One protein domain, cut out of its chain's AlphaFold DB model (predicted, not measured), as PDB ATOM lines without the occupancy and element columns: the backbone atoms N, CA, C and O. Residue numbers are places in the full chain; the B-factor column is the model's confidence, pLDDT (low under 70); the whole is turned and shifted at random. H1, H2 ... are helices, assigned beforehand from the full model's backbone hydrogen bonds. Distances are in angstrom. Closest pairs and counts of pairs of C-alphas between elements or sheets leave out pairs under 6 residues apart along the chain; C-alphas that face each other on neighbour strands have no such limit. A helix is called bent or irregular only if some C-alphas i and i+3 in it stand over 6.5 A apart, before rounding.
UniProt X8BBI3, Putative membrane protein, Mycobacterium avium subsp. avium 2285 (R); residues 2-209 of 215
ATOM      1  N   PHE A   2     125.476 -16.710  83.122       89.62
ATOM      2  CA  PHE A   2     124.543 -17.778  82.715       89.62
ATOM      3  C   PHE A   2     124.946 -19.189  83.174       89.62
ATOM      4  O   PHE A   2     124.129 -19.862  83.786       89.62
ATOM      5  N   TRP A   3     126.221 -19.573  83.031       92.19
ATOM      6  CA  TRP A   3     126.741 -20.832  83.591       92.19
ATOM      7  C   TRP A   3     126.477 -20.973  85.097       92.19
ATOM      8  O   TRP A   3     126.033 -22.012  85.562       92.19
ATOM      9  N   PHE A   4     126.711 -19.906  85.867       89.12
ATOM     10  CA  PHE A   4     126.490 -19.918  87.314       89.12
ATOM     11  C   PHE A   4     125.000 -20.060  87.644       89.12
ATOM     12  O   PHE A   4     124.633 -20.836  88.519       89.12
ATOM     13  N   LEU A   5     124.131 -19.343  86.925       90.19
ATOM     14  CA  LEU A   5     122.681 -19.472  87.085       90.19
ATOM     15  C   LEU A   5     122.203 -20.898  86.780       90.19
ATOM     16  O   LEU A   5     121.352 -21.408  87.501       90.19
ATOM     17  N   GLU A   6     122.775 -21.542  85.763       90.25
ATOM     18  CA  GLU A   6     122.438 -22.913  85.378       90.25
ATOM     19  C   GLU A   6     122.924 -23.945  86.402       90.25
ATOM     20  O   GLU A   6     122.127 -24.681  86.978       90.25
ATOM     21  N   PHE A   7     124.227 -23.969  86.687       89.00
ATOM     22  CA  PHE A   7     124.838 -25.032  87.491       89.00
ATOM     23  C   PHE A   7     124.787 -24.787  89.004       89.00
ATOM     24  O   PHE A   7     124.995 -25.726  89.773       89.00
ATOM     25  N   HIS A   8     124.553 -23.552  89.459       89.69
ATOM     26  CA  HIS A   8     124.518 -23.201  90.889       89.69
ATOM     27  C   HIS A   8     123.223 -22.490  91.307       89.69
ATOM     28  O   HIS A   8     122.835 -22.573  92.469       89.69
ATOM     29  N   GLY A   9     122.537 -21.815  90.380       87.25
ATOM     30  CA  GLY A   9     121.266 -21.126  90.632       87.25
ATOM     31  C   GLY A   9     120.009 -21.958  90.351       87.25
ATOM     32  O   GLY A   9     118.910 -21.483  90.627       87.25
ATOM     33  N   GLY A  10     120.144 -23.169  89.796       88.75
ATOM     34  CA  GLY A  10     119.020 -24.058  89.477       88.75
ATOM     35  C   GLY A  10     118.181 -23.631  88.266       88.75
ATOM     36  O   GLY A  10     117.088 -24.157  88.060       88.75
ATOM     37  N   VAL A  11     118.660 -22.678  87.458       90.38
ATOM     38  CA  VAL A  11     117.996 -22.274  86.211       90.38
ATOM     39  C   VAL A  11     118.178 -23.373  85.166       90.38
ATOM     40  O   VAL A  11     119.278 -23.875  84.970       90.38
ATOM     41  N   SER A  12     117.112 -23.748  84.457       89.88
ATOM     42  CA  SER A  12     117.229 -24.768  83.404       89.88
ATOM     43  C   SER A  12     118.179 -24.336  82.277       89.88
ATOM     44  O   SER A  12     118.227 -23.155  81.919       89.88
ATOM     45  N   HIS A  13     118.866 -25.309  81.666       85.75
ATOM     46  CA  HIS A  13     119.746 -25.082  80.514       85.75
ATOM     47  C   HIS A  13     119.053 -24.281  79.408       85.75
ATOM     48  O   HIS A  13     119.589 -23.286  78.930       85.75
ATOM     49  N   VAL A  14     117.821 -24.662  79.055       84.81
ATOM     50  CA  VAL A  14     117.022 -24.001  78.011       84.81
ATOM     51  C   VAL A  14     116.871 -22.506  78.296       84.81
ATOM     52  O   VAL A  14     117.100 -21.683  77.409       84.81
ATOM     53  N   VAL A  15     116.540 -22.132  79.536       87.00
ATOM     54  CA  VAL A  15     116.354 -20.724  79.927       87.00
ATOM     55  C   VAL A  15     117.685 -19.970  79.936       87.00
ATOM     56  O   VAL A  15     117.769 -18.884  79.362       87.00
ATOM     57  N   ALA A  16     118.729 -20.536  80.546       88.31
ATOM     58  CA  ALA A  16     120.040 -19.890  80.629       88.31
ATOM     59  C   ALA A  16     120.669 -19.691  79.238       88.31
ATOM     60  O   ALA A  16     121.130 -18.597  78.904       88.31
ATOM     61  N   SER A  17     120.611 -20.726  78.404       86.44
ATOM     62  CA  SER A  17     121.091 -20.735  77.026       86.44
ATOM     63  C   SER A  17     120.334 -19.745  76.140       86.44
ATOM     64  O   SER A  17     120.948 -18.923  75.460       86.44
ATOM     65  N   THR A  18     118.998 -19.765  76.184       85.94
ATOM     66  CA  THR A  18     118.166 -18.835  75.403       85.94
ATOM     67  C   THR A  18     118.410 -17.391  75.832       85.94
ATOM     68  O   THR A  18     118.579 -16.521  74.980       85.94
ATOM     69  N   GLY A  19     118.508 -17.131  77.140       88.56
ATOM     70  CA  GLY A  19     118.841 -15.807  77.664       88.56
ATOM     71  C   GLY A  19     120.203 -15.303  77.179       88.56
ATOM     72  O   GLY A  19     120.318 -14.146  76.777       88.56
ATOM     73  N   LEU A  20     121.220 -16.173  77.147       89.12
ATOM     74  CA  LEU A  20     122.537 -15.835  76.607       89.12
ATOM     75  C   LEU A  20     122.459 -15.455  75.121       89.12
ATOM     76  O   LEU A  20     122.994 -14.415  74.739       89.12
ATOM     77  N   VAL A  21     121.759 -16.245  74.299       87.50
ATOM     78  CA  VAL A  21     121.588 -15.934  72.869       87.50
ATOM     79  C   VAL A  21     120.870 -14.600  72.671       87.50
ATOM     80  O   VAL A  21     121.325 -13.778  71.878       87.50
ATOM     81  N   VAL A  22     119.797 -14.335  73.423       89.31
ATOM     82  CA  VAL A  22     119.068 -13.058  73.351       89.31
ATOM     83  C   VAL A  22     119.972 -11.877  73.705       89.31
ATOM     84  O   VAL A  22     119.923 -10.852  73.027       89.31
ATOM     85  N   VAL A  23     120.833 -12.014  74.719       91.94
ATOM     86  CA  VAL A  23     121.813 -10.973  75.065       91.94
ATOM     87  C   VAL A  23     122.801 -10.750  73.922       91.94
ATOM     88  O   VAL A  23     123.029  -9.602  73.548       91.94
ATOM     89  N   VAL A  24     123.344 -11.815  73.326       90.06
ATOM     90  CA  VAL A  24     124.286 -11.713  72.196       90.06
ATOM     91  C   VAL A  24     123.635 -11.030  70.990       90.06
ATOM     92  O   VAL A  24     124.191 -10.069  70.457       90.06
ATOM     93  N   VAL A  25     122.427 -11.452  70.608       90.06
ATOM     94  CA  VAL A  25     121.651 -10.813  69.532       90.06
ATOM     95  C   VAL A  25     121.382  -9.344  69.862       90.06
ATOM     96  O   VAL A  25     121.586  -8.475  69.015       90.06
ATOM     97  N   GLY A  26     120.981  -9.039  71.099       92.94
ATOM     98  CA  GLY A  26     120.773  -7.670  71.566       92.94
ATOM     99  C   GLY A  26     122.039  -6.813  71.463       92.94
ATOM    100  O   GLY A  26     121.965  -5.662  71.026       92.94
ATOM    101  N   CYS A  27     123.207  -7.375  71.785       94.06
ATOM    102  CA  CYS A  27     124.498  -6.718  71.603       94.06
ATOM    103  C   CYS A  27     124.790  -6.431  70.124       94.06
ATOM    104  O   CYS A  27     125.187  -5.310  69.807       94.06
ATOM    105  N   PHE A  28     124.553  -7.385  69.219       94.00
ATOM    106  CA  PHE A  28     124.749  -7.172  67.779       94.00
ATOM    107  C   PHE A  28     123.816  -6.099  67.227       94.00
ATOM    108  O   PHE A  28     124.281  -5.161  66.583       94.00
ATOM    109  N   LEU A  29     122.521  -6.177  67.538       93.94
ATOM    110  CA  LEU A  29     121.541  -5.175  67.117       93.94
ATOM    111  C   LEU A  29     121.901  -3.783  67.642       93.94
ATOM    112  O   LEU A  29     121.868  -2.809  66.892       93.94
ATOM    113  N   THR A  30     122.307  -3.687  68.910       94.69
ATOM    114  CA  THR A  30     122.733  -2.418  69.512       94.69
ATOM    115  C   THR A  30     123.990  -1.876  68.833       94.69
ATOM    116  O   THR A  30     124.048  -0.689  68.513       94.69
ATOM    117  N   ALA A  31     124.982  -2.729  68.565       95.19
ATOM    118  CA  ALA A  31     126.208  -2.336  67.879       95.19
ATOM    119  C   ALA A  31     125.930  -1.842  66.448       95.19
ATOM    120  O   ALA A  31     126.460  -0.804  66.051       95.19
ATOM    121  N   LEU A  32     125.051  -2.520  65.702       95.31
ATOM    122  CA  LEU A  32     124.627  -2.111  64.358       95.31
ATOM    123  C   LEU A  32     123.791  -0.821  64.367       95.31
ATOM    124  O   LEU A  32     123.892  -0.013  63.444       95.31
ATOM    125  N   ALA A  33     122.999  -0.589  65.415       94.12
ATOM    126  CA  ALA A  33     122.218   0.635  65.582       94.12
ATOM    127  C   ALA A  33     123.069   1.834  66.042       94.12
ATOM    128  O   ALA A  33     122.712   2.982  65.776       94.12
ATOM    129  N   LEU A  34     124.209   1.603  66.701       93.31
ATOM    130  CA  LEU A  34     125.034   2.653  67.308       93.31
ATOM    131  C   LEU A  34     125.468   3.768  66.327       93.31
ATOM    132  O   LEU A  34     125.408   4.939  66.713       93.31
ATOM    133  N   PRO A  35     125.864   3.492  65.066       92.56
ATOM    134  CA  PRO A  35     126.165   4.534  64.080       92.56
ATOM    135  C   PRO A  35     124.977   5.444  63.732       92.56
ATOM    136  O   PRO A  35     125.171   6.557  63.240       92.56
ATOM    137  N   TRP A  36     123.747   5.005  63.994       92.88
ATOM    138  CA  TRP A  36     122.525   5.761  63.713       92.88
ATOM    139  C   TRP A  36     122.117   6.693  64.852       92.88
ATOM    140  O   TRP A  36     121.342   7.622  64.629       92.88
ATOM    141  N   LEU A  37     122.681   6.515  66.049       89.56
ATOM    142  CA  LEU A  37     122.390   7.383  67.182       89.56
ATOM    143  C   LEU A  37     123.087   8.753  67.031       89.56
ATOM    144  O   LEU A  37     124.257   8.826  66.633       89.56
ATOM    145  N   PRO A  38     122.405   9.868  67.354       80.50
ATOM    146  CA  PRO A  38     122.964  11.217  67.266       80.50
ATOM    147  C   PRO A  38     123.838  11.555  68.490       80.50
ATOM    148  O   PRO A  38     123.564  12.489  69.248       80.50
ATOM    149  N   VAL A  39     124.915  10.792  68.686       83.69
ATOM    150  CA  VAL A  39     125.921  11.042  69.733       83.69
ATOM    151  C   VAL A  39     126.840  12.215  69.362       83.69
ATOM    152  O   VAL A  39     127.024  12.530  68.181       83.69
ATOM    153  N   ALA A  40     127.406  12.894  70.366       68.12
ATOM    154  CA  ALA A  40     128.331  14.010  70.154       68.12
ATOM    155  C   ALA A  40     129.509  13.570  69.256       68.12
ATOM    156  O   ALA A  40     130.102  12.518  69.479       68.12
ATOM    157  N   GLY A  41     129.789  14.330  68.191       75.25
ATOM    158  CA  GLY A  41     130.778  13.988  67.153       75.25
ATOM    159  C   GLY A  41     130.227  13.258  65.914       75.25
ATOM    160  O   GLY A  41     130.921  13.171  64.903       75.25
ATOM    161  N   ARG A  42     128.973  12.775  65.945       80.88
ATOM    162  CA  ARG A  42     128.313  12.105  64.801       80.88
ATOM    163  C   ARG A  42     126.977  12.728  64.399       80.88
ATOM    164  O   ARG A  42     126.223  12.122  63.644       80.88
ATOM    165  N   ARG A  43     126.637  13.914  64.911       78.88
ATOM    166  CA  ARG A  43     125.352  14.573  64.607       78.88
ATOM    167  C   ARG A  43     125.233  14.942  63.130       78.88
ATOM    168  O   ARG A  43     124.210  14.644  62.525       78.88
ATOM    169  N   ASP A  44     126.328  15.414  62.544       87.06
ATOM    170  CA  ASP A  44     126.366  15.887  61.154       87.06
ATOM    171  C   ASP A  44     126.651  14.772  60.135       87.06
ATOM    172  O   ASP A  44     126.916  15.040  58.968       87.06
ATOM    173  N   TRP A  45     126.634  13.502  60.561       91.00
ATOM    174  CA  TRP A  45     126.833  12.383  59.645       91.00
ATOM    175  C   TRP A  45     125.609  12.178  58.755       91.00
ATOM    176  O   TRP A  45     124.485  11.972  59.233       91.00
ATOM    177  N   THR A  46     125.862  12.144  57.454       93.06
ATOM    178  CA  THR A  46     124.916  11.743  56.417       93.06
ATOM    179  C   THR A  46     124.491  10.282  56.591       93.06
ATOM    180  O   THR A  46     125.188   9.464  57.198       93.06
ATOM    181  N   LYS A  47     123.353   9.906  55.995       92.81
ATOM    182  CA  LYS A  47     122.878   8.511  56.007       92.81
ATOM    183  C   LYS A  47     123.902   7.538  55.401       92.81
ATOM    184  O   LYS A  47     124.042   6.426  55.896       92.81
ATOM    185  N   ALA A  48     124.639   7.963  54.373       92.94
ATOM    186  CA  ALA A  48     125.664   7.147  53.723       92.94
ATOM    187  C   ALA A  48     126.887   6.899  54.627       92.94
ATOM    188  O   ALA A  48     127.409   5.783  54.663       92.94
ATOM    189  N   GLU A  49     127.324   7.905  55.393       93.94
ATOM    190  CA  GLU A  49     128.398   7.744  56.387       93.94
ATOM    191  C   GLU A  49     127.964   6.796  57.515       93.94
ATOM    192  O   GLU A  49     128.707   5.879  57.861       93.94
ATOM    193  N   ARG A  50     126.732   6.942  58.025       94.94
ATOM    194  CA  ARG A  50     126.171   6.055  59.064       94.94
ATOM    195  C   ARG A  50     126.068   4.606  58.596       94.94
ATOM    196  O   ARG A  50     126.499   3.709  59.316       94.94
ATOM    197  N   LEU A  51     125.561   4.388  57.379       96.06
ATOM    198  CA  LEU A  51     125.513   3.065  56.760       96.06
ATOM    199  C   LEU A  51     126.915   2.474  56.606       96.06
ATOM    200  O   LEU A  51     127.126   1.311  56.931       96.06
ATOM    201  N   SER A  52     127.882   3.276  56.154       95.81
ATOM    202  CA  SER A  52     129.258   2.799  55.998       95.81
ATOM    203  C   SER A  52     129.848   2.364  57.334       95.81
ATOM    204  O   SER A  52     130.431   1.292  57.413       95.81
ATOM    205  N   ALA A  53     129.630   3.133  58.402       95.19
ATOM    206  CA  ALA A  53     130.075   2.732  59.725       95.19
ATOM    207  C   ALA A  53     129.358   1.474  60.243       95.19
ATOM    208  O   ALA A  53     130.012   0.612  60.820       95.19
ATOM    209  N   MET A  54     128.053   1.326  59.996       96.81
ATOM    210  CA  MET A  54     127.307   0.105  60.328       96.81
ATOM    211  C   MET A  54     127.869  -1.124  59.609       96.81
ATOM    212  O   MET A  54     128.017  -2.169  60.231       96.81
ATOM    213  N   VAL A  55     128.227  -0.994  58.329       97.06
ATOM    214  CA  VAL A  55     128.862  -2.073  57.563       97.06
ATOM    215  C   VAL A  55     130.222  -2.447  58.154       97.06
ATOM    216  O   VAL A  55     130.500  -3.626  58.339       97.06
ATOM    217  N   ILE A  56     131.050  -1.470  58.534       97.06
ATOM    218  CA  ILE A  56     132.321  -1.764  59.213       97.06
ATOM    219  C   ILE A  56     132.087  -2.481  60.553       97.06
ATOM    220  O   ILE A  56     132.790  -3.442  60.858       97.06
ATOM    221  N   VAL A  57     131.085  -2.063  61.338       96.75
ATOM    222  CA  VAL A  57     130.693  -2.772  62.570       96.75
ATOM    223  C   VAL A  57     130.251  -4.205  62.268       96.75
ATOM    224  O   VAL A  57     130.659  -5.111  62.990       96.75
ATOM    225  N   TRP A  58     129.467  -4.430  61.210       96.69
ATOM    226  CA  TRP A  58     129.066  -5.776  60.797       96.69
ATOM    227  C   TRP A  58     130.265  -6.666  60.496       96.69
ATOM    228  O   TRP A  58     130.330  -7.766  61.026       96.69
ATOM    229  N   VAL A  59     131.242  -6.180  59.725       96.56
ATOM    230  CA  VAL A  59     132.449  -6.964  59.419       96.56
ATOM    231  C   VAL A  59     133.164  -7.379  60.710       96.56
ATOM    232  O   VAL A  59     133.567  -8.528  60.848       96.56
ATOM    233  N   PHE A  60     133.259  -6.501  61.714       96.06
ATOM    234  CA  PHE A  60     133.790  -6.900  63.023       96.06
ATOM    235  C   PHE A  60     132.930  -7.953  63.727       96.06
ATOM    236  O   PHE A  60     133.476  -8.911  64.274       96.06
ATOM    237  N   ILE A  61     131.604  -7.788  63.714       95.00
ATOM    238  CA  ILE A  61     130.662  -8.759  64.284       95.00
ATOM    239  C   ILE A  61     130.807 -10.121  63.606       95.00
ATOM    240  O   ILE A  61     130.766 -11.117  64.311       95.00
ATOM    241  N   ALA A  62     131.017 -10.174  62.291       93.69
ATOM    242  CA  ALA A  62     131.202 -11.412  61.543       93.69
ATOM    243  C   ALA A  62     132.572 -12.062  61.811       93.69
ATOM    244  O   ALA A  62     132.687 -13.283  61.848       93.69
ATOM    245  N   LEU A  63     133.625 -11.271  62.050       95.31
ATOM    246  CA  LEU A  63     134.963 -11.798  62.352       95.31
ATOM    247  C   LEU A  63     135.090 -12.356  63.773       95.31
ATOM    248  O   LEU A  63     135.772 -13.356  63.980       95.31
ATOM    249  N   ILE A  64     134.441 -11.739  64.760       93.62
ATOM    250  CA  ILE A  64     134.503 -12.168  66.166       93.62
ATOM    251  C   ILE A  64     134.175 -13.663  66.365       93.62
ATOM    252  O   ILE A  64     135.025 -14.364  66.919       93.62
ATOM    253  N   PRO A  65     133.010 -14.190  65.938       91.19
ATOM    254  CA  PRO A  65     132.664 -15.592  66.131       91.19
ATOM    255  C   PRO A  65     133.619 -16.514  65.374       91.19
ATOM    256  O   PRO A  65     134.036 -17.510  65.952       91.19
ATOM    257  N   ARG A  66     134.100 -16.140  64.183       91.56
ATOM    258  CA  ARG A  66     135.083 -16.943  63.437       91.56
ATOM    259  C   ARG A  66     136.343 -17.249  64.231       91.56
ATOM    260  O   ARG A  66     136.788 -18.389  64.300       91.56
ATOM    261  N   PHE A  67     136.930 -16.233  64.859       94.25
ATOM    262  CA  PHE A  67     138.198 -16.409  65.572       94.25
ATOM    263  C   PHE A  67     138.030 -16.835  67.032       94.25
ATOM    264  O   PHE A  67     138.927 -17.475  67.577       94.25
ATOM    265  N   ILE A  68     136.920 -16.469  67.677       93.50
ATOM    266  CA  ILE A  68     136.724 -16.676  69.121       93.50
ATOM    267  C   ILE A  68     135.819 -17.882  69.408       93.50
ATOM    268  O   ILE A  68     135.940 -18.491  70.467       93.50
ATOM    269  N   TRP A  69     134.940 -18.260  68.479       93.69
ATOM    270  CA  TRP A  69     133.999 -19.369  68.639       93.69
ATOM    271  C   TRP A  69     134.300 -20.528  67.677       93.69
ATOM    272  O   TRP A  69     134.537 -21.644  68.138       93.69
ATOM    273  N   GLU A  70     134.354 -20.278  66.368       92.94
ATOM    274  CA  GLU A  70     134.455 -21.316  65.329       92.94
ATOM    275  C   GLU A  70     135.855 -21.929  65.277       92.94
ATOM    276  O   GLU A  70     135.998 -23.145  65.366       92.94
ATOM    277  N   LEU A  71     136.910 -21.108  65.219       96.12
ATOM    278  CA  LEU A  71     138.284 -21.606  65.164       96.12
ATOM    279  C   LEU A  71     138.647 -22.472  66.386       96.12
ATOM    280  O   LEU A  71     139.182 -23.566  66.185       96.12
ATOM    281  N   PRO A  72     138.360 -22.073  67.642       96.50
ATOM    282  CA  PRO A  72     138.596 -22.965  68.772       96.50
ATOM    283  C   PRO A  72     137.750 -24.237  68.701       96.50
ATOM    284  O   PRO A  72     138.265 -25.298  69.040       96.50
ATOM    285  N   TRP A  73     136.498 -24.162  68.231       96.56
ATOM    286  CA  TRP A  73     135.661 -25.349  68.025       96.56
ATOM    287  C   TRP A  73     136.272 -26.314  67.004       96.56
ATOM    288  O   TRP A  73     136.344 -27.508  67.279       96.56
ATOM    289  N   LEU A  74     136.796 -25.806  65.885       95.94
ATOM    290  CA  LEU A  74     137.470 -26.597  64.853       95.94
ATOM    291  C   LEU A  74     138.753 -27.269  65.363       95.94
ATOM    292  O   LEU A  74     139.031 -28.415  65.016       95.94
ATOM    293  N   LEU A  75     139.546 -26.562  66.173       96.94
ATOM    294  CA  LEU A  75     140.846 -27.052  66.648       96.94
ATOM    295  C   LEU A  75     140.751 -27.938  67.896       96.94
ATOM    296  O   LEU A  75     141.596 -28.811  68.087       96.94
ATOM    297  N   LEU A  76     139.765 -27.691  68.761       96.50
ATOM    298  CA  LEU A  76     139.628 -28.305  70.088       96.50
ATOM    299  C   LEU A  76     138.275 -29.011  70.256       96.50
ATOM    300  O   LEU A  76     137.723 -29.052  71.360       96.50
ATOM    301  N   PHE A  77     137.726 -29.538  69.158       95.38
ATOM    302  CA  PHE A  77     136.381 -30.114  69.095       95.38
ATOM    303  C   PHE A  77     136.105 -31.108  70.229       95.38
ATOM    304  O   PHE A  77     135.147 -30.936  70.985       95.38
ATOM    305  N   ASP A  78     136.970 -32.111  70.402       95.50
ATOM    306  CA  ASP A  78     136.774 -33.166  71.400       95.50
ATOM    307  C   ASP A  78     136.810 -32.622  72.835       95.50
ATOM    308  O   ASP A  78     136.002 -33.018  73.681       95.50
ATOM    309  N   GLN A  79     137.716 -31.681  73.121       96.81
ATOM    310  CA  GLN A  79     137.835 -31.063  74.442       96.81
ATOM    311  C   GLN A  79     136.628 -30.173  74.743       96.81
ATOM    312  O   GLN A  79     136.106 -30.209  75.860       96.81
ATOM    313  N   ILE A  80     136.164 -29.407  73.751       96.31
ATOM    314  CA  ILE A  80     134.987 -28.546  73.873       96.31
ATOM    315  C   ILE A  80     133.735 -29.394  74.062       96.31
ATOM    316  O   ILE A  80     132.989 -29.161  75.011       96.31
ATOM    317  N   ARG A  81     133.536 -30.424  73.234       94.81
ATOM    318  CA  ARG A  81     132.416 -31.364  73.351       94.81
ATOM    319  C   ARG A  81     132.377 -32.005  74.735       94.81
ATOM    320  O   ARG A  81     131.347 -31.951  75.406       94.81
ATOM    321  N   ALA A  82     133.502 -32.561  75.187       95.12
ATOM    322  CA  ALA A  82     133.589 -33.188  76.498       95.12
ATOM    323  C   ALA A  82     133.347 -32.184  77.637       95.12
ATOM    324  O   ALA A  82     132.687 -32.524  78.618       95.12
ATOM    325  N   GLY A  83     133.864 -30.958  77.525       94.06
ATOM    326  CA  GLY A  83     133.652 -29.908  78.519       94.06
ATOM    327  C   GLY A  83     132.197 -29.451  78.584       94.06
ATOM    328  O   GLY A  83     131.643 -29.378  79.679       94.06
ATOM    329  N   VAL A  84     131.546 -29.239  77.436       91.69
ATOM    330  CA  VAL A  84     130.124 -28.878  77.350       91.69
ATOM    331  C   VAL A  84     129.260 -29.959  78.001       91.69
ATOM    332  O   VAL A  84     128.445 -29.648  78.865       91.69
ATOM    333  N   GLN A  85     129.490 -31.231  77.665       89.56
ATOM    334  CA  GLN A  85     128.744 -32.358  78.240       89.56
ATOM    335  C   GLN A  85     128.959 -32.519  79.753       89.56
ATOM    336  O   GLN A  85     128.075 -33.006  80.452       89.56
ATOM    337  N   LYS A  86     130.123 -32.104  80.267       91.00
ATOM    338  CA  LYS A  86     130.456 -32.129  81.700       91.00
ATOM    339  C   LYS A  86     130.118 -30.823  82.430       91.00
ATOM    340  O   LYS A  86     130.406 -30.716  83.619       91.00
ATOM    341  N   GLY A  87     129.552 -29.829  81.744       88.88
ATOM    342  CA  GLY A  87     129.210 -28.535  82.340       88.88
ATOM    343  C   GLY A  87     130.416 -27.670  82.724       88.88
ATOM    344  O   GLY A  87     130.340 -26.894  83.675       88.88
ATOM    345  N   ALA A  88     131.546 -27.781  82.022       92.38
ATOM    346  CA  ALA A  88     132.728 -26.968  82.295       92.38
ATOM    347  C   ALA A  88     132.506 -25.490  81.908       92.38
ATOM    348  O   ALA A  88     132.036 -25.176  80.813       92.38
ATOM    349  N   LEU A  89     132.897 -24.566  82.795       91.88
ATOM    350  CA  LEU A  89     132.696 -23.123  82.599       91.88
ATOM    351  C   LEU A  89     133.374 -22.595  81.326       91.88
ATOM    352  O   LEU A  89     132.780 -21.805  80.597       91.88
ATOM    353  N   TRP A  90     134.608 -23.024  81.047       93.19
ATOM    354  CA  TRP A  90     135.381 -22.492  79.920       93.19
ATOM    355  C   TRP A  90     134.781 -22.865  78.558       93.19
ATOM    356  O   TRP A  90     134.932 -22.110  77.607       93.19
ATOM    357  N   THR A  91     134.044 -23.976  78.473       93.56
ATOM    358  CA  THR A  91     133.356 -24.421  77.252       93.56
ATOM    359  C   THR A  91     131.932 -23.888  77.127       93.56
ATOM    360  O   THR A  91     131.229 -24.184  76.162       93.56
ATOM    361  N   TYR A  92     131.456 -23.125  78.110       91.75
ATOM    362  CA  TYR A  92     130.039 -22.792  78.199       91.75
ATOM    363  C   TYR A  92     129.537 -21.928  77.033       91.75
ATOM    364  O   TYR A  92     128.362 -21.990  76.693       91.75
ATOM    365  N   MET A  93     130.410 -21.169  76.365       91.56
ATOM    366  CA  MET A  93     130.018 -20.359  75.203       91.56
ATOM    367  C   MET A  93     129.582 -21.181  73.976       91.56
ATOM    368  O   MET A  93     128.857 -20.664  73.129       91.56
ATOM    369  N   TRP A  94     129.978 -22.454  73.885       93.00
ATOM    370  CA  TRP A  94     129.531 -23.380  72.833       93.00
ATOM    371  C   TRP A  94     128.234 -24.101  73.205       93.00
ATOM    372  O   TRP A  94     127.475 -24.503  72.324       93.00
ATOM    373  N   ALA A  95     127.940 -24.222  74.504       89.56
ATOM    374  CA  ALA A  95     126.798 -24.979  75.005       89.56
ATOM    375  C   ALA A  95     125.449 -24.567  74.378       89.56
ATOM    376  O   ALA A  95     124.682 -25.470  74.048       89.56
ATOM    377  N   PRO A  96     125.150 -23.270  74.126       86.19
ATOM    378  CA  PRO A  96     123.878 -22.893  73.521       86.19
ATOM    379  C   PRO A  96     123.589 -23.490  72.152       86.19
ATOM    380  O   PRO A  96     122.426 -23.761  71.861       86.19
ATOM    381  N   ILE A  97     124.626 -23.693  71.342       84.62
ATOM    382  CA  ILE A  97     124.498 -24.294  70.015       84.62
ATOM    383  C   ILE A  97     124.602 -25.814  70.118       84.62
ATOM    384  O   ILE A  97     123.738 -26.514  69.601       84.62
ATOM    385  N   LEU A  98     125.599 -26.325  70.851       86.75
ATOM    386  CA  LEU A  98     125.884 -27.761  70.929       86.75
ATOM    387  C   LEU A  98     124.801 -28.567  71.669       86.75
ATOM    388  O   LEU A  98     124.577 -29.721  71.327       86.75
ATOM    389  N   LEU A  99     124.145 -28.007  72.690       81.38
ATOM    390  CA  LEU A  99     123.183 -28.752  73.522       81.38
ATOM    391  C   LEU A  99     121.718 -28.372  73.303       81.38
ATOM    392  O   LEU A  99     120.837 -29.022  73.860       81.38
ATOM    393  N   GLY A 100     121.437 -27.341  72.510       69.81
ATOM    394  CA  GLY A 100     120.060 -26.898  72.299       69.81
ATOM    395  C   GLY A 100     119.890 -25.928  71.143       69.81
ATOM    396  O   GLY A 100     119.012 -25.077  71.212       69.81
ATOM    397  N   GLY A 101     120.780 -25.961  70.153       73.50
ATOM    398  CA  GLY A 101     120.662 -25.176  68.928       73.50
ATOM    399  C   GLY A 101     120.650 -26.098  67.722       73.50
ATOM    400  O   GLY A 101     119.601 -26.327  67.134       73.50
ATOM    401  N   ASP A 102     121.815 -26.651  67.391       77.19
ATOM    402  CA  ASP A 102     122.003 -27.527  66.239       77.19
ATOM    403  C   ASP A 102     122.919 -28.696  66.622       77.19
ATOM    404  O   ASP A 102     124.129 -28.541  66.835       77.19
ATOM    405  N   ALA A 103     122.328 -29.890  66.707       80.00
ATOM    406  CA  ALA A 103     123.018 -31.101  67.141       80.00
ATOM    407  C   ALA A 103     124.189 -31.502  66.222       80.00
ATOM    408  O   ALA A 103     125.074 -32.254  66.640       80.00
ATOM    409  N   ARG A 104     124.253 -30.989  64.987       84.75
ATOM    410  CA  ARG A 104     125.367 -31.249  64.062       84.75
ATOM    411  C   ARG A 104     126.690 -30.689  64.579       84.75
ATOM    412  O   ARG A 104     127.722 -31.338  64.410       84.75
ATOM    413  N   TYR A 105     126.659 -29.570  65.308       87.06
ATOM    414  CA  TYR A 105     127.843 -29.032  65.988       87.06
ATOM    415  C   TYR A 105     128.286 -29.877  67.184       87.06
ATOM    416  O   TYR A 105     129.445 -29.810  67.577       87.06
ATOM    417  N   LEU A 106     127.396 -30.667  67.790       89.25
ATOM    418  CA  LEU A 106     127.775 -31.610  68.847       89.25
ATOM    419  C   LEU A 106     128.366 -32.897  68.271       89.25
ATOM    420  O   LEU A 106     129.247 -33.508  68.879       89.25
ATOM    421  N   ASN A 107     127.865 -33.310  67.109       88.81
ATOM    422  CA  ASN A 107     128.257 -34.549  66.449       88.81
ATOM    423  C   ASN A 107     129.482 -34.392  65.540       88.81
ATOM    424  O   ASN A 107     130.058 -35.405  65.153       88.81
ATOM    425  N   GLY A 108     129.896 -33.158  65.237       86.12
ATOM    426  CA  GLY A 108     131.013 -32.898  64.331       86.12
ATOM    427  C   GLY A 108     130.663 -33.291  62.899       86.12
ATOM    428  O   GLY A 108     131.454 -33.945  62.223       86.12
ATOM    429  N   ASP A 109     129.446 -32.955  62.468       90.88
ATOM    430  CA  ASP A 109     128.964 -33.274  61.127       90.88
ATOM    431  C   ASP A 109     129.952 -32.759  60.055       90.88
ATOM    432  O   ASP A 109     130.332 -31.582  60.094       90.88
ATOM    433  N   PRO A 110     130.384 -33.604  59.099       91.25
ATOM    434  CA  PRO A 110     131.402 -33.221  58.127       91.25
ATOM    435  C   PRO A 110     131.031 -32.007  57.273       91.25
ATOM    436  O   PRO A 110     131.917 -31.225  56.932       91.25
ATOM    437  N   LEU A 111     129.749 -31.825  56.932       89.69
ATOM    438  CA  LEU A 111     129.311 -30.652  56.178       89.69
ATOM    439  C   LEU A 111     129.519 -29.390  57.015       89.69
ATOM    440  O   LEU A 111     130.088 -28.426  56.514       89.69
ATOM    441  N   ILE A 112     129.118 -29.421  58.287       89.25
ATOM    442  CA  ILE A 112     129.291 -28.288  59.203       89.25
ATOM    443  C   ILE A 112     130.772 -27.962  59.371       89.25
ATOM    444  O   ILE A 112     131.176 -26.830  59.131       89.25
ATOM    445  N   VAL A 113     131.611 -28.960  59.660       92.69
ATOM    446  CA  VAL A 113     133.064 -28.764  59.792       92.69
ATOM    447  C   VAL A 113     133.665 -28.106  58.544       92.69
ATOM    448  O   VAL A 113     134.476 -27.188  58.657       92.69
ATOM    449  N   VAL A 114     133.262 -28.543  57.346       93.62
ATOM    450  CA  VAL A 114     133.742 -27.954  56.087       93.62
ATOM    451  C   VAL A 114     133.264 -26.511  55.919       93.62
ATOM    452  O   VAL A 114     134.065 -25.657  55.539       93.62
ATOM    453  N   LEU A 115     131.993 -26.219  56.208       91.81
ATOM    454  CA  LEU A 115     131.448 -24.862  56.114       91.81
ATOM    455  C   LEU A 115     132.164 -23.901  57.072       91.81
ATOM    456  O   LEU A 115     132.553 -22.813  56.649       91.81
ATOM    457  N   GLU A 116     132.415 -24.323  58.310       92.31
ATOM    458  CA  GLU A 116     133.146 -23.530  59.305       92.31
ATOM    459  C   GLU A 116     134.603 -23.268  58.873       92.31
ATOM    460  O   GLU A 116     135.100 -22.147  58.985       92.31
ATOM    461  N   TRP A 117     135.292 -24.251  58.274       95.00
ATOM    462  CA  TRP A 117     136.620 -24.012  57.688       95.00
ATOM    463  C   TRP A 117     136.581 -22.991  56.547       95.00
ATOM    464  O   TRP A 117     137.445 -22.116  56.468       95.00
ATOM    465  N   VAL A 118     135.584 -23.079  55.663       93.75
ATOM    466  CA  VAL A 118     135.402 -22.115  54.569       93.75
ATOM    467  C   VAL A 118     135.150 -20.709  55.125       93.75
ATOM    468  O   VAL A 118     135.797 -19.757  54.674       93.75
ATOM    469  N   ALA A 119     134.276 -20.573  56.128       92.19
ATOM    470  CA  ALA A 119     134.022 -19.306  56.810       92.19
ATOM    471  C   ALA A 119     135.293 -18.732  57.443       92.19
ATOM    472  O   ALA A 119     135.567 -17.539  57.293       92.19
ATOM    473  N   PHE A 120     136.105 -19.578  58.078       94.88
ATOM    474  CA  PHE A 120     137.377 -19.177  58.662       94.88
ATOM    475  C   PHE A 120     138.358 -18.633  57.612       94.88
ATOM    476  O   PHE A 120     138.902 -17.539  57.789       94.88
ATOM    477  N   PHE A 121     138.565 -19.343  56.496       94.56
ATOM    478  CA  PHE A 121     139.481 -18.888  55.440       94.56
ATOM    479  C   PHE A 121     139.038 -17.563  54.818       94.56
ATOM    480  O   PHE A 121     139.865 -16.682  54.581       94.56
ATOM    481  N   VAL A 122     137.734 -17.390  54.604       94.19
ATOM    482  CA  VAL A 122     137.162 -16.104  54.192       94.19
ATOM    483  C   VAL A 122     137.452 -15.016  55.227       94.19
ATOM    484  O   VAL A 122     137.941 -13.942  54.869       94.19
ATOM    485  N   GLY A 123     137.252 -15.322  56.510       95.19
ATOM    486  CA  GLY A 123     137.552 -14.417  57.616       95.19
ATOM    487  C   GLY A 123     139.010 -13.948  57.647       95.19
ATOM    488  O   GLY A 123     139.277 -12.821  58.066       95.19
ATOM    489  N   LEU A 124     139.973 -14.738  57.157       96.94
ATOM    490  CA  LEU A 124     141.370 -14.299  57.029       96.94
ATOM    491  C   LEU A 124     141.533 -13.184  55.988       96.94
ATOM    492  O   LEU A 124     142.237 -12.202  56.247       96.94
ATOM    493  N   PHE A 125     140.872 -13.297  54.833       97.00
ATOM    494  CA  PHE A 125     140.910 -12.255  53.801       97.00
ATOM    495  C   PHE A 125     140.241 -10.967  54.280       97.00
ATOM    496  O   PHE A 125     140.767  -9.872  54.065       97.00
ATOM    497  N   GLU A 126     139.121 -11.094  54.982       97.06
ATOM    498  CA  GLU A 126     138.410  -9.963  55.569       97.06
ATOM    499  C   GLU A 126     139.208  -9.302  56.696       97.06
ATOM    500  O   GLU A 126     139.325  -8.077  56.736       97.06
ATOM    501  N   THR A 127     139.844 -10.097  57.561       97.69
ATOM    502  CA  THR A 127     140.760  -9.596  58.597       97.69
ATOM    503  C   THR A 127     141.904  -8.818  57.968       97.69
ATOM    504  O   THR A 127     142.203  -7.702  58.396       97.69
ATOM    505  N   TYR A 128     142.531  -9.367  56.924       97.88
ATOM    506  CA  TYR A 128     143.580  -8.669  56.192       97.88
ATOM    507  C   TYR A 128     143.072  -7.336  55.622       97.88
ATOM    508  O   TYR A 128     143.710  -6.300  55.831       97.88
ATOM    509  N   ALA A 129     141.915  -7.339  54.953       97.56
ATOM    510  CA  ALA A 129     141.308  -6.133  54.400       97.56
ATOM    511  C   ALA A 129     141.028  -5.082  55.488       97.56
ATOM    512  O   ALA A 129     141.352  -3.909  55.297       97.56
ATOM    513  N   MET A 130     140.513  -5.500  56.645       97.56
ATOM    514  CA  MET A 130     140.229  -4.629  57.786       97.56
ATOM    515  C   MET A 130     141.495  -4.060  58.433       97.56
ATOM    516  O   MET A 130     141.559  -2.866  58.723       97.56
ATOM    517  N   VAL A 131     142.539  -4.870  58.615       97.56
ATOM    518  CA  VAL A 131     143.830  -4.385  59.126       97.56
ATOM    519  C   VAL A 131     144.417  -3.339  58.179       97.56
ATOM    520  O   VAL A 131     144.849  -2.272  58.620       97.56
ATOM    521  N   GLN A 132     144.411  -3.611  56.873       97.81
ATOM    522  CA  GLN A 132     144.918  -2.662  55.886       97.81
ATOM    523  C   GLN A 132     144.059  -1.399  55.799       97.81
ATOM    524  O   GLN A 132     144.611  -0.312  55.675       97.81
ATOM    525  N   PHE A 133     142.739  -1.509  55.942       97.25
ATOM    526  CA  PHE A 133     141.835  -0.365  55.995       97.25
ATOM    527  C   PHE A 133     142.253   0.653  57.060       97.25
ATOM    528  O   PHE A 133     142.388   1.838  56.750       97.25
ATOM    529  N   PHE A 134     142.536   0.210  58.290       96.56
ATOM    530  CA  PHE A 134     143.005   1.118  59.342       96.56
ATOM    531  C   PHE A 134     144.410   1.657  59.076       96.56
ATOM    532  O   PHE A 134     144.656   2.842  59.301       96.56
ATOM    533  N   ARG A 135     145.317   0.827  58.546       96.56
ATOM    534  CA  ARG A 135     146.677   1.259  58.178       96.56
ATOM    535  C   ARG A 135     146.685   2.295  57.052       96.56
ATOM    536  O   ARG A 135     147.537   3.175  57.050       96.56
ATOM    537  N   ASN A 136     145.710   2.230  56.151       94.81
ATOM    538  CA  ASN A 136     145.554   3.125  55.007       94.81
ATOM    539  C   ASN A 136     144.696   4.361  55.328       94.81
ATOM    540  O   ASN A 136     144.131   4.975  54.423       94.81
ATOM    541  N   GLY A 137     144.549   4.722  56.608       94.69
ATOM    542  CA  GLY A 137     143.789   5.906  57.009       94.69
ATOM    543  C   GLY A 137     142.283   5.774  56.764       94.69
ATOM    544  O   GLY A 137     141.637   6.758  56.411       94.69
ATOM    545  N   LYS A 138     141.724   4.571  56.962       95.94
ATOM    546  CA  LYS A 138     140.304   4.233  56.747       95.94
ATOM    547  C   LYS A 138     139.894   4.307  55.273       95.94
ATOM    548  O   LYS A 138     138.822   4.802  54.915       95.94
ATOM    549  N   ARG A 139     140.757   3.786  54.400       96.56
ATOM    550  CA  ARG A 139     140.516   3.668  52.959       96.56
ATOM    551  C   ARG A 139     140.830   2.258  52.479       96.56
ATOM    552  O   ARG A 139     141.922   1.748  52.717       96.56
ATOM    553  N   PHE A 140     139.888   1.656  51.764       96.94
ATOM    554  CA  PHE A 140     140.118   0.387  51.081       96.94
ATOM    555  C   PHE A 140     140.811   0.600  49.731       96.94
ATOM    556  O   PHE A 140     140.651   1.633  49.079       96.94
ATOM    557  N   THR A 141     141.538  -0.410  49.268       97.00
ATOM    558  CA  THR A 141     141.775  -0.610  47.832       97.00
ATOM    559  C   THR A 141     140.620  -1.403  47.222       97.00
ATOM    560  O   THR A 141     139.874  -2.070  47.942       97.00
ATOM    561  N   SER A 142     140.479  -1.382  45.892       96.88
ATOM    562  CA  SER A 142     139.465  -2.200  45.213       96.88
ATOM    563  C   SER A 142     139.609  -3.681  45.559       96.88
ATOM    564  O   SER A 142     138.617  -4.333  45.849       96.88
ATOM    565  N   THR A 143     140.842  -4.189  45.639       96.62
ATOM    566  CA  THR A 143     141.122  -5.575  46.038       96.62
ATOM    567  C   THR A 143     140.666  -5.878  47.464       96.62
ATOM    568  O   THR A 143     140.020  -6.895  47.694       96.62
ATOM    569  N   GLN A 144     140.963  -4.998  48.426       96.94
ATOM    570  CA  GLN A 144     140.566  -5.202  49.825       96.94
ATOM    571  C   GLN A 144     139.045  -5.193  49.980       96.94
ATOM    572  O   GLN A 144     138.496  -6.032  50.686       96.94
ATOM    573  N   LEU A 145     138.360  -4.279  49.289       97.06
ATOM    574  CA  LEU A 145     136.902  -4.237  49.299       97.06
ATOM    575  C   LEU A 145     136.297  -5.474  48.615       97.06
ATOM    576  O   LEU A 145     135.320  -6.022  49.116       97.06
ATOM    577  N   SER A 146     136.911  -5.972  47.537       96.56
ATOM    578  CA  SER A 146     136.506  -7.231  46.903       96.56
ATOM    579  C   SER A 146     136.659  -8.443  47.824       96.56
ATOM    580  O   SER A 146     135.837  -9.348  47.739       96.56
ATOM    581  N   PHE A 147     137.651  -8.470  48.724       97.50
ATOM    582  CA  PHE A 147     137.754  -9.530  49.735       97.50
ATOM    583  C   PHE A 147     136.574  -9.514  50.707       97.50
ATOM    584  O   PHE A 147     135.974 -10.562  50.925       97.50
ATOM    585  N   ILE A 148     136.187  -8.333  51.206       97.12
ATOM    586  CA  ILE A 148     134.978  -8.181  52.031       97.12
ATOM    587  C   ILE A 148     133.744  -8.647  51.252       97.12
ATOM    588  O   ILE A 148     132.968  -9.462  51.731       97.12
ATOM    589  N   MET A 149     133.570  -8.175  50.016       97.31
ATOM    590  CA  MET A 149     132.404  -8.524  49.198       97.31
ATOM    591  C   MET A 149     132.328 -10.019  48.865       97.31
ATOM    592  O   MET A 149     131.242 -10.594  48.900       97.31
ATOM    593  N   GLY A 150     133.458 -10.649  48.539       95.38
ATOM    594  CA  GLY A 150     133.524 -12.090  48.309       95.38
ATOM    595  C   GLY A 150     133.141 -12.875  49.560       95.38
ATOM    596  O   GLY A 150     132.393 -13.848  49.464       95.38
ATOM    597  N   GLY A 151     133.573 -12.404  50.731       94.00
ATOM    598  CA  GLY A 151     133.205 -13.017  51.996       94.00
ATOM    599  C   GLY A 151     131.722 -12.911  52.327       94.00
ATOM    600  O   GLY A 151     131.126 -13.909  52.721       94.00
ATOM    601  N   MET A 152     131.074 -11.787  52.012       95.56
ATOM    602  CA  MET A 152     129.623 -11.637  52.191       95.56
ATOM    603  C   MET A 152     128.797 -12.664  51.395       95.56
ATOM    604  O   MET A 152     127.760 -13.132  51.865       95.56
ATOM    605  N   ILE A 153     129.236 -13.044  50.189       93.19
ATOM    606  CA  ILE A 153     128.551 -14.090  49.407       93.19
ATOM    607  C   ILE A 153     128.628 -15.430  50.147       93.19
ATOM    608  O   ILE A 153     127.640 -16.162  50.229       93.19
ATOM    609  N   VAL A 154     129.793 -15.744  50.707       91.62
ATOM    610  CA  VAL A 154     129.983 -16.956  51.503       91.62
ATOM    611  C   VAL A 154     129.128 -16.890  52.771       91.62
ATOM    612  O   VAL A 154     128.378 -17.826  53.037       91.62
ATOM    613  N   GLU A 155     129.130 -15.758  53.478       90.25
ATOM    614  CA  GLU A 155     128.347 -15.540  54.704       90.25
ATOM    615  C   GLU A 155     126.850 -15.742  54.540       90.25
ATOM    616  O   GLU A 155     126.224 -16.186  55.491       90.25
ATOM    617  N   VAL A 156     126.269 -15.436  53.376       90.06
ATOM    618  CA  VAL A 156     124.847 -15.717  53.128       90.06
ATOM    619  C   VAL A 156     124.606 -17.136  52.618       90.06
ATOM    620  O   VAL A 156     123.541 -17.712  52.845       90.06
ATOM    621  N   THR A 157     125.603 -17.733  51.961       87.31
ATOM    622  CA  THR A 157     125.521 -19.109  51.457       87.31
ATOM    623  C   THR A 157     125.504 -20.113  52.604       87.31
ATOM    624  O   THR A 157     124.707 -21.045  52.568       87.31
ATOM    625  N   LEU A 158     126.324 -19.912  53.641       85.44
ATOM    626  CA  LEU A 158     126.348 -20.788  54.816       85.44
ATOM    627  C   LEU A 158     124.964 -20.955  55.462       85.44
ATOM    628  O   LEU A 158     124.461 -22.078  55.459       85.44
ATOM    629  N   PRO A 159     124.303 -19.897  55.973       83.25
ATOM    630  CA  PRO A 159     122.990 -20.014  56.591       83.25
ATOM    631  C   PRO A 159     121.955 -20.542  55.597       83.25
ATOM    632  O   PRO A 159     121.095 -21.320  55.990       83.25
ATOM    633  N   ALA A 160     122.049 -20.210  54.303       85.62
ATOM    634  CA  ALA A 160     121.163 -20.785  53.291       85.62
ATOM    635  C   ALA A 160     121.317 -22.313  53.174       85.62
ATOM    636  O   ALA A 160     120.311 -23.018  53.087       85.62
ATOM    637  N   VAL A 161     122.547 -22.838  53.221       85.06
ATOM    638  CA  VAL A 161     122.811 -24.286  53.260       85.06
ATOM    639  C   VAL A 161     122.342 -24.886  54.588       85.06
ATOM    640  O   VAL A 161     121.671 -25.916  54.567       85.06
ATOM    641  N   TYR A 162     122.607 -24.227  55.723       77.81
ATOM    642  CA  TYR A 162     122.117 -24.651  57.039       77.81
ATOM    643  C   TYR A 162     120.592 -24.805  57.045       77.81
ATOM    644  O   TYR A 162     120.089 -25.872  57.401       77.81
ATOM    645  N   PHE A 163     119.863 -23.773  56.604       79.12
ATOM    646  CA  PHE A 163     118.405 -23.783  56.493       79.12
ATOM    647  C   PHE A 163     117.919 -24.813  55.476       79.12
ATOM    648  O   PHE A 163     116.990 -25.560  55.768       79.12
ATOM    649  N   GLY A 164     118.541 -24.879  54.298       82.19
ATOM    650  CA  GLY A 164     118.137 -25.789  53.229       82.19
ATOM    651  C   GLY A 164     118.239 -27.258  53.636       82.19
ATOM    652  O   GLY A 164     117.287 -28.010  53.443       82.19
ATOM    653  N   VAL A 165     119.357 -27.655  54.254       81.94
ATOM    654  CA  VAL A 165     119.553 -29.021  54.762       81.94
ATOM    655  C   VAL A 165     118.583 -29.324  55.900       81.94
ATOM    656  O   VAL A 165     118.014 -30.411  55.943       81.94
ATOM    657  N   GLU A 166     118.350 -28.369  56.799       77.38
ATOM    658  CA  GLU A 166     117.443 -28.578  57.926       77.38
ATOM    659  C   GLU A 166     115.983 -28.730  57.473       77.38
ATOM    660  O   GLU A 166     115.277 -29.622  57.940       77.38
ATOM    661  N   ILE A 167     115.546 -27.927  56.498       81.88
ATOM    662  CA  ILE A 167     114.227 -28.055  55.864       81.88
ATOM    663  C   ILE A 167     114.113 -29.400  55.137       81.88
ATOM    664  O   ILE A 167     113.108 -30.092  55.294       81.88
ATOM    665  N   ALA A 168     115.141 -29.798  54.380       82.31
ATOM    666  CA  ALA A 168     115.150 -31.074  53.661       82.31
ATOM    667  C   ALA A 168     115.070 -32.281  54.614       82.31
ATOM    668  O   ALA A 168     114.446 -33.289  54.288       82.31
ATOM    669  N   ASN A 169     115.645 -32.148  55.811       82.62
ATOM    670  CA  ASN A 169     115.639 -33.165  56.859       82.62
ATOM    671  C   ASN A 169     114.480 -33.004  57.860       82.62
ATOM    672  O   ASN A 169     114.531 -33.581  58.941       82.62
ATOM    673  N   ASN A 170     113.424 -32.254  57.524       82.25
ATOM    674  CA  ASN A 170     112.234 -32.066  58.366       82.25
ATOM    675  C   ASN A 170     112.533 -31.537  59.784       82.25
ATOM    676  O   ASN A 170     111.860 -31.919  60.742       82.25
ATOM    677  N   LEU A 171     113.531 -30.659  59.920       75.38
ATOM    678  CA  LEU A 171     113.928 -30.020  61.180       75.38
ATOM    679  C   LEU A 171     114.375 -31.006  62.283       75.38
ATOM    680  O   LEU A 171     114.237 -30.727  63.473       75.38
ATOM    681  N   GLN A 172     114.878 -32.183  61.895       76.12
ATOM    682  CA  GLN A 172     115.242 -33.267  62.813       76.12
ATOM    683  C   GLN A 172     116.401 -32.947  63.767       76.12
ATOM    684  O   GLN A 172     116.532 -33.628  64.785       76.12
ATOM    685  N   SER A 173     117.254 -31.965  63.458       65.94
ATOM    686  CA  SER A 173     118.396 -31.620  64.315       65.94
ATOM    687  C   SER A 173     118.058 -30.569  65.380       65.94
ATOM    688  O   SER A 173     118.887 -30.296  66.254       65.94
ATOM    689  N   MET A 174     116.830 -30.031  65.353       68.94
ATOM    690  CA  MET A 174     116.331 -29.015  66.281       68.94
ATOM    691  C   MET A 174     115.724 -29.639  67.547       68.94
ATOM    692  O   MET A 174     114.841 -30.493  67.493       68.94
ATOM    693  N   SER A 175     116.148 -29.157  68.716       66.31
ATOM    694  CA  SER A 175     115.717 -29.651  70.035       66.31
ATOM    695  C   SER A 175     114.347 -29.131  70.493       66.31
ATOM    696  O   SER A 175     113.670 -29.785  71.288       66.31
ATOM    697  N   SER A 176     113.922 -27.953  70.024       68.75
ATOM    698  CA  SER A 176     112.643 -27.329  70.391       68.75
ATOM    699  C   SER A 176     112.250 -26.222  69.402       68.75
ATOM    700  O   SER A 176     113.130 -25.486  68.952       68.75
ATOM    701  N   PRO A 177     110.948 -25.999  69.119       69.06
ATOM    702  CA  PRO A 177     110.493 -24.884  68.282       69.06
ATOM    703  C   PRO A 177     110.934 -23.502  68.788       69.06
ATOM    704  O   PRO A 177     111.228 -22.617  67.989       69.06
ATOM    705  N   VAL A 178     111.001 -23.300  70.110       68.44
ATOM    706  CA  VAL A 178     111.438 -22.020  70.703       68.44
ATOM    707  C   VAL A 178     112.938 -21.812  70.505       68.44
ATOM    708  O   VAL A 178     113.374 -20.716  70.153       68.44
ATOM    709  N   GLU A 179     113.727 -22.872  70.683       67.38
ATOM    710  CA  GLU A 179     115.170 -22.828  70.452       67.38
ATOM    711  C   GLU A 179     115.491 -22.654  68.964       67.38
ATOM    712  O   GLU A 179     116.355 -21.851  68.620       67.38
ATOM    713  N   MET A 180     114.713 -23.279  68.079       70.25
ATOM    714  CA  MET A 180     114.777 -23.061  66.636       70.25
ATOM    715  C   MET A 180     114.497 -21.592  66.278       70.25
ATOM    716  O   MET A 180     115.295 -20.954  65.598       70.25
ATOM    717  N   TRP A 181     113.406 -20.989  66.750       71.50
ATOM    718  CA  TRP A 181     113.113 -19.598  66.381       71.50
ATOM    719  C   TRP A 181     114.150 -18.607  66.921       71.50
ATOM    720  O   TRP A 181     114.583 -17.715  66.194       71.50
ATOM    721  N   ILE A 182     114.582 -18.756  68.174       69.50
ATOM    722  CA  ILE A 182     115.469 -17.769  68.803       69.50
ATOM    723  C   ILE A 182     116.938 -18.020  68.452       69.50
ATOM    724  O   ILE A 182     117.647 -17.088  68.077       69.50
ATOM    725  N   LYS A 183     117.418 -19.260  68.575       68.06
ATOM    726  CA  LYS A 183     118.840 -19.580  68.390       68.06
ATOM    727  C   LYS A 183     119.193 -19.841  66.936       68.06
ATOM    728  O   LYS A 183     120.304 -19.516  66.532       68.06
ATOM    729  N   PHE A 184     118.251 -20.363  66.154       68.38
ATOM    730  CA  PHE A 184     118.491 -20.677  64.751       68.38
ATOM    731  C   PHE A 184     117.963 -19.580  63.816       68.38
ATOM    732  O   PHE A 184     118.729 -19.082  63.005       68.38
ATOM    733  N   VAL A 185     116.722 -19.104  63.943       73.62
ATOM    734  CA  VAL A 185     116.192 -18.100  62.997       73.62
ATOM    735  C   VAL A 185     116.692 -16.686  63.302       73.62
ATOM    736  O   VAL A 185     117.295 -16.060  62.436       73.62
ATOM    737  N   VAL A 186     116.476 -16.165  64.515       78.06
ATOM    738  CA  VAL A 186     116.796 -14.758  64.834       78.06
ATOM    739  C   VAL A 186     118.281 -14.447  64.664       78.06
ATOM    740  O   VAL A 186     118.620 -13.398  64.117       78.06
ATOM    741  N   LEU A 187     119.161 -15.355  65.096       77.94
ATOM    742  CA  LEU A 187     120.598 -15.182  64.916       77.94
ATOM    743  C   LEU A 187     120.941 -15.156  63.422       77.94
ATOM    744  O   LEU A 187     121.466 -14.155  62.942       77.94
ATOM    745  N   ASN A 188     120.560 -16.189  62.667       82.38
ATOM    746  CA  ASN A 188     120.910 -16.295  61.250       82.38
ATOM    747  C   ASN A 188     120.240 -15.235  60.364       82.38
ATOM    748  O   ASN A 188     120.778 -14.928  59.306       82.38
ATOM    749  N   LEU A 189     119.136 -14.599  60.777       85.81
ATOM    750  CA  LEU A 189     118.543 -13.484  60.025       85.81
ATOM    751  C   LEU A 189     119.537 -12.337  59.801       85.81
ATOM    752  O   LEU A 189     119.531 -11.726  58.730       85.81
ATOM    753  N   LEU A 190     120.416 -12.057  60.768       89.62
ATOM    754  CA  LEU A 190     121.470 -11.056  60.588       89.62
ATOM    755  C   LEU A 190     122.473 -11.498  59.515       89.62
ATOM    756  O   LEU A 190     122.767 -10.721  58.608       89.62
ATOM    757  N   TRP A 191     122.896 -12.764  59.543       89.94
ATOM    758  CA  TRP A 191     123.765 -13.373  58.527       89.94
ATOM    759  C   TRP A 191     123.080 -13.548  57.164       89.94
ATOM    760  O   TRP A 191     123.748 -13.635  56.143       89.94
ATOM    761  N   CYS A 192     121.750 -13.534  57.092       88.56
ATOM    762  CA  CYS A 192     121.034 -13.527  55.818       88.56
ATOM    763  C   CYS A 192     120.845 -12.124  55.236       88.56
ATOM    764  O   CYS A 192     120.585 -12.004  54.046       88.56
ATOM    765  N   THR A 193     120.928 -11.062  56.041       92.25
ATOM    766  CA  THR A 193     120.556  -9.700  55.614       92.25
ATOM    767  C   THR A 193     121.757  -8.775  55.482       92.25
ATOM    768  O   THR A 193     121.930  -8.120  54.451       92.25
ATOM    769  N   MET A 194     122.616  -8.730  56.499       95.56
ATOM    770  CA  MET A 194     123.771  -7.839  56.523       95.56
ATOM    771  C   MET A 194     124.815  -8.140  55.446       95.56
ATOM    772  O   MET A 194     125.383  -7.173  54.924       95.56
ATOM    773  N   PRO A 195     125.029  -9.397  55.015       95.94
ATOM    774  CA  PRO A 195     125.915  -9.652  53.890       95.94
ATOM    775  C   PRO A 195     125.422  -9.042  52.579       95.94
ATOM    776  O   PRO A 195     126.217  -8.446  51.856       95.94
ATOM    777  N   PHE A 196     124.113  -9.056  52.299       95.75
ATOM    778  CA  PHE A 196     123.576  -8.351  51.129       95.75
ATOM    779  C   PHE A 196     123.765  -6.839  51.239       95.75
ATOM    780  O   PHE A 196     124.214  -6.204  50.283       95.75
ATOM    781  N   VAL A 197     123.466  -6.256  52.406       96.88
ATOM    782  CA  VAL A 197     123.672  -4.819  52.651       96.88
ATOM    783  C   VAL A 197     125.134  -4.439  52.411       96.88
ATOM    784  O   VAL A 197     125.415  -3.481  51.691       96.88
ATOM    785  N   THR A 198     126.063  -5.218  52.965       97.69
ATOM    786  CA  THR A 198     127.509  -5.002  52.843       97.69
ATOM    787  C   THR A 198     127.995  -5.203  51.410       97.69
ATOM    788  O   THR A 198     128.777  -4.394  50.909       97.69
ATOM    789  N   TYR A 199     127.490  -6.221  50.712       97.69
ATOM    790  CA  TYR A 199     127.832  -6.482  49.319       97.69
ATOM    791  C   TYR A 199     127.431  -5.312  48.415       97.69
ATOM    792  O   TYR A 199     128.276  -4.755  47.714       97.69
ATOM    793  N   PHE A 200     126.165  -4.879  48.464       97.38
ATOM    794  CA  PHE A 200     125.686  -3.771  47.629       97.38
ATOM    795  C   PHE A 200     126.310  -2.429  48.015       97.38
ATOM    796  O   PHE A 200     126.585  -1.602  47.141       97.38
ATOM    797  N   TRP A 201     126.599  -2.221  49.303       97.75
ATOM    798  CA  TRP A 201     127.411  -1.094  49.753       97.75
ATOM    799  C   TRP A 201     128.803  -1.108  49.100       97.75
ATOM    800  O   TRP A 201     129.250  -0.081  48.581       97.75
ATOM    801  N   GLY A 202     129.456  -2.273  49.049       97.19
ATOM    802  CA  GLY A 202     130.746  -2.457  48.389       97.19
ATOM    803  C   GLY A 202     130.682  -2.193  46.883       97.19
ATOM    804  O   GLY A 202     131.485  -1.413  46.370       97.19
ATOM    805  N   VAL A 203     129.675  -2.742  46.189       97.44
ATOM    806  CA  VAL A 203     129.426  -2.482  44.756       97.44
ATOM    807  C   VAL A 203     129.316  -0.983  44.488       97.44
ATOM    808  O   VAL A 203     129.978  -0.461  43.590       97.44
ATOM    809  N   HIS A 204     128.513  -0.270  45.282       96.69
ATOM    810  CA  HIS A 204     128.318   1.168  45.116       96.69
ATOM    811  C   HIS A 204     129.629   1.951  45.271       96.69
ATOM    812  O   HIS A 204     129.912   2.859  44.484       96.69
ATOM    813  N   ARG A 205     130.455   1.583  46.258       96.06
ATOM    814  CA  ARG A 205     131.762   2.206  46.505       96.06
ATOM    815  C   ARG A 205     132.775   1.922  45.402       96.06
ATOM    816  O   ARG A 205     133.452   2.850  44.962       96.06
ATOM    817  N   LEU A 206     132.838   0.683  44.909       96.38
ATOM    818  CA  LEU A 206     133.682   0.317  43.770       96.38
ATOM    819  C   LEU A 206     133.269   1.072  42.502       96.38
ATOM    820  O   LEU A 206     134.121   1.654  41.834       96.38
ATOM    821  N   ALA A 207     131.971   1.131  42.197       96.62
ATOM    822  CA  ALA A 207     131.469   1.812  41.002       96.62
ATOM    823  C   ALA A 207     131.795   3.316  41.001       96.62
ATOM    824  O   ALA A 207     132.091   3.889  39.957       96.62
ATOM    825  N   ARG A 208     131.773   3.956  42.176       95.31
ATOM    826  CA  ARG A 208     132.062   5.392  42.332       95.31
ATOM    827  C   ARG A 208     133.524   5.701  42.646       95.31
ATOM    828  O   ARG A 208     133.867   6.873  42.764       95.31
ATOM    829  N   GLN A 209     134.360   4.674  42.829       93.81
ATOM    830  CA  GLN A 209     135.736   4.788  43.335       93.81
ATOM    831  C   GLN A 209     135.844   5.558  44.669       93.81
ATOM    832  O   GLN A 209     136.904   6.074  45.041       93.81
TER     833      GLN A 209
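Overview. This is residues 2 to 209 of the 215 residues of the protein "Putative membrane protein" of Mycobacterium avium subsp. avium 2285 (R) (UniProt X8BBI3). Four long helices, H2, H9, H8 and H7, stand side by side in that order as a curved wall, and a fifth, H3, crosses slantwise along its inner side, meeting H7 and H2 at the wall's two edges. H9 is bent but runs nearly straight, its arms at 6 degrees; the short helices H4, H5 and H6 cluster with their links at one end of the wall, near the start of H2, and H1 folds back along that start. The printed part has 208 residues with nine named helices, H1 to H9 in chain order, and no named strand; its class is all helix. It is compact, with a radius of gyration of the C-alphas of 18.4 A and spans of 53 by 38 by 31 A.

Arrangement. Begin with the longest helix, H9, residues 177 to 208. By its hydrogen bonds it was assigned as one helix, but it is bent: C-alphas 192 and 195 are 6.5 A apart. Its arms are H9a, residues 177 to 192, with a kink of 31 degrees near residue 186, and H9b, residues 195 to 208. Look next to H8, residues 142 to 168, which touches H9b at a shallow tilt of 25 degrees, opposite ways, with the C-alphas of Met 152 and Pro 195 closest at 4.5 A. H8 and H9a form a helical hairpin in which residues 155 to 160 touch residues 188 to 192, closest at the C-alphas of Val 156 and Cys 192, 5.2 A. H7, residues 110 to 135, forms a hairpin with H8 at a shallow tilt of 23 degrees; the C-alphas of Ala 129 and Gln 144 come closest, 4.7 A. Turn now to the hub, H2, residues 13 to 36, which touches H9a with residues 14 to 25 alone, the same way at a shallow tilt of 25 degrees; the C-alphas of Val 21 and Lys 183 are closest at 6.4 A. H3, residues 47 to 75, forms a hairpin with H2 at a shallow tilt of 33 degrees, only just short of steep, closest at the C-alphas of Pro 35 and Arg 50, 5.2 A. H3 touches H7 at a steep tilt of 47 degrees, closest at the C-alphas of Arg 66 and Phe 120, 5.7 A. H3 and H9b only just touch, with 3 pairs of C-alphas within 8 A, closest at Val 55 and Thr 198, 5.7 A. H1, residues 2 to 7, forms a hairpin with H2, closest at the C-alphas of Phe 2 and Ala 16, 5.4 A. H5, residues 95 to 98, touches H2 at the C-alphas of Pro 96 and Ser 17, the closest, 5.0 A. H4, residues 77 to 85, only just touches H5, with 3 pairs of C-alphas within 8 A, the closest being Val 84 and Ala 95 at 5.6 A. H6, residues 104 to 107, and H5 touch only at the corner, closest at the C-alphas of Leu 106 and Leu 98, 4.8 A. H2 and H7 are apart. In H1, H4 and H9b every O i to N i+4 pair is within hydrogen-bond range, against 18 of 20 in H2, 20 of 25 in H3, 21 of 22 in H7, 22 of 23 in H8 and 8 of 12 in H9a; H5 and H6 are too short for such a pair.

Along the chain. Find C-alpha 177 at (110.493, -24.884, 68.282); from there H9a runs 19.9 A to C-alpha 192, and H9b another 19.9 A from C-alpha 195 to C-alpha 208 at (132.062, 5.392, 42.332). H8 measures 38.7 A from first to last C-alpha, H7 37.7 A, H3 41.2 A and H2 35.2 A. H2 and H3 are irregular, but only just: C-alphas 32 and 35 are 6.8 A apart, and C-alphas 68 and 71 are 6.51 A apart. H4 covers 12.1 A, H5 and H6 5.0 A each, and H1, which starts at C-alpha 2 at (124.543, -17.778, 82.715), 8.7 A.

Size, cuts and confidence. The two C-alphas farthest apart, those of Gly 10 and Arg 208, are 57.1 A from each other. The printed part has no cut and no long link; the link from H2 to H3, 10 residues, is short. Mean pLDDT of the printed part is 89.8; look for values under 70 at residues 40, 100, 173 to 179 and 182 to 184.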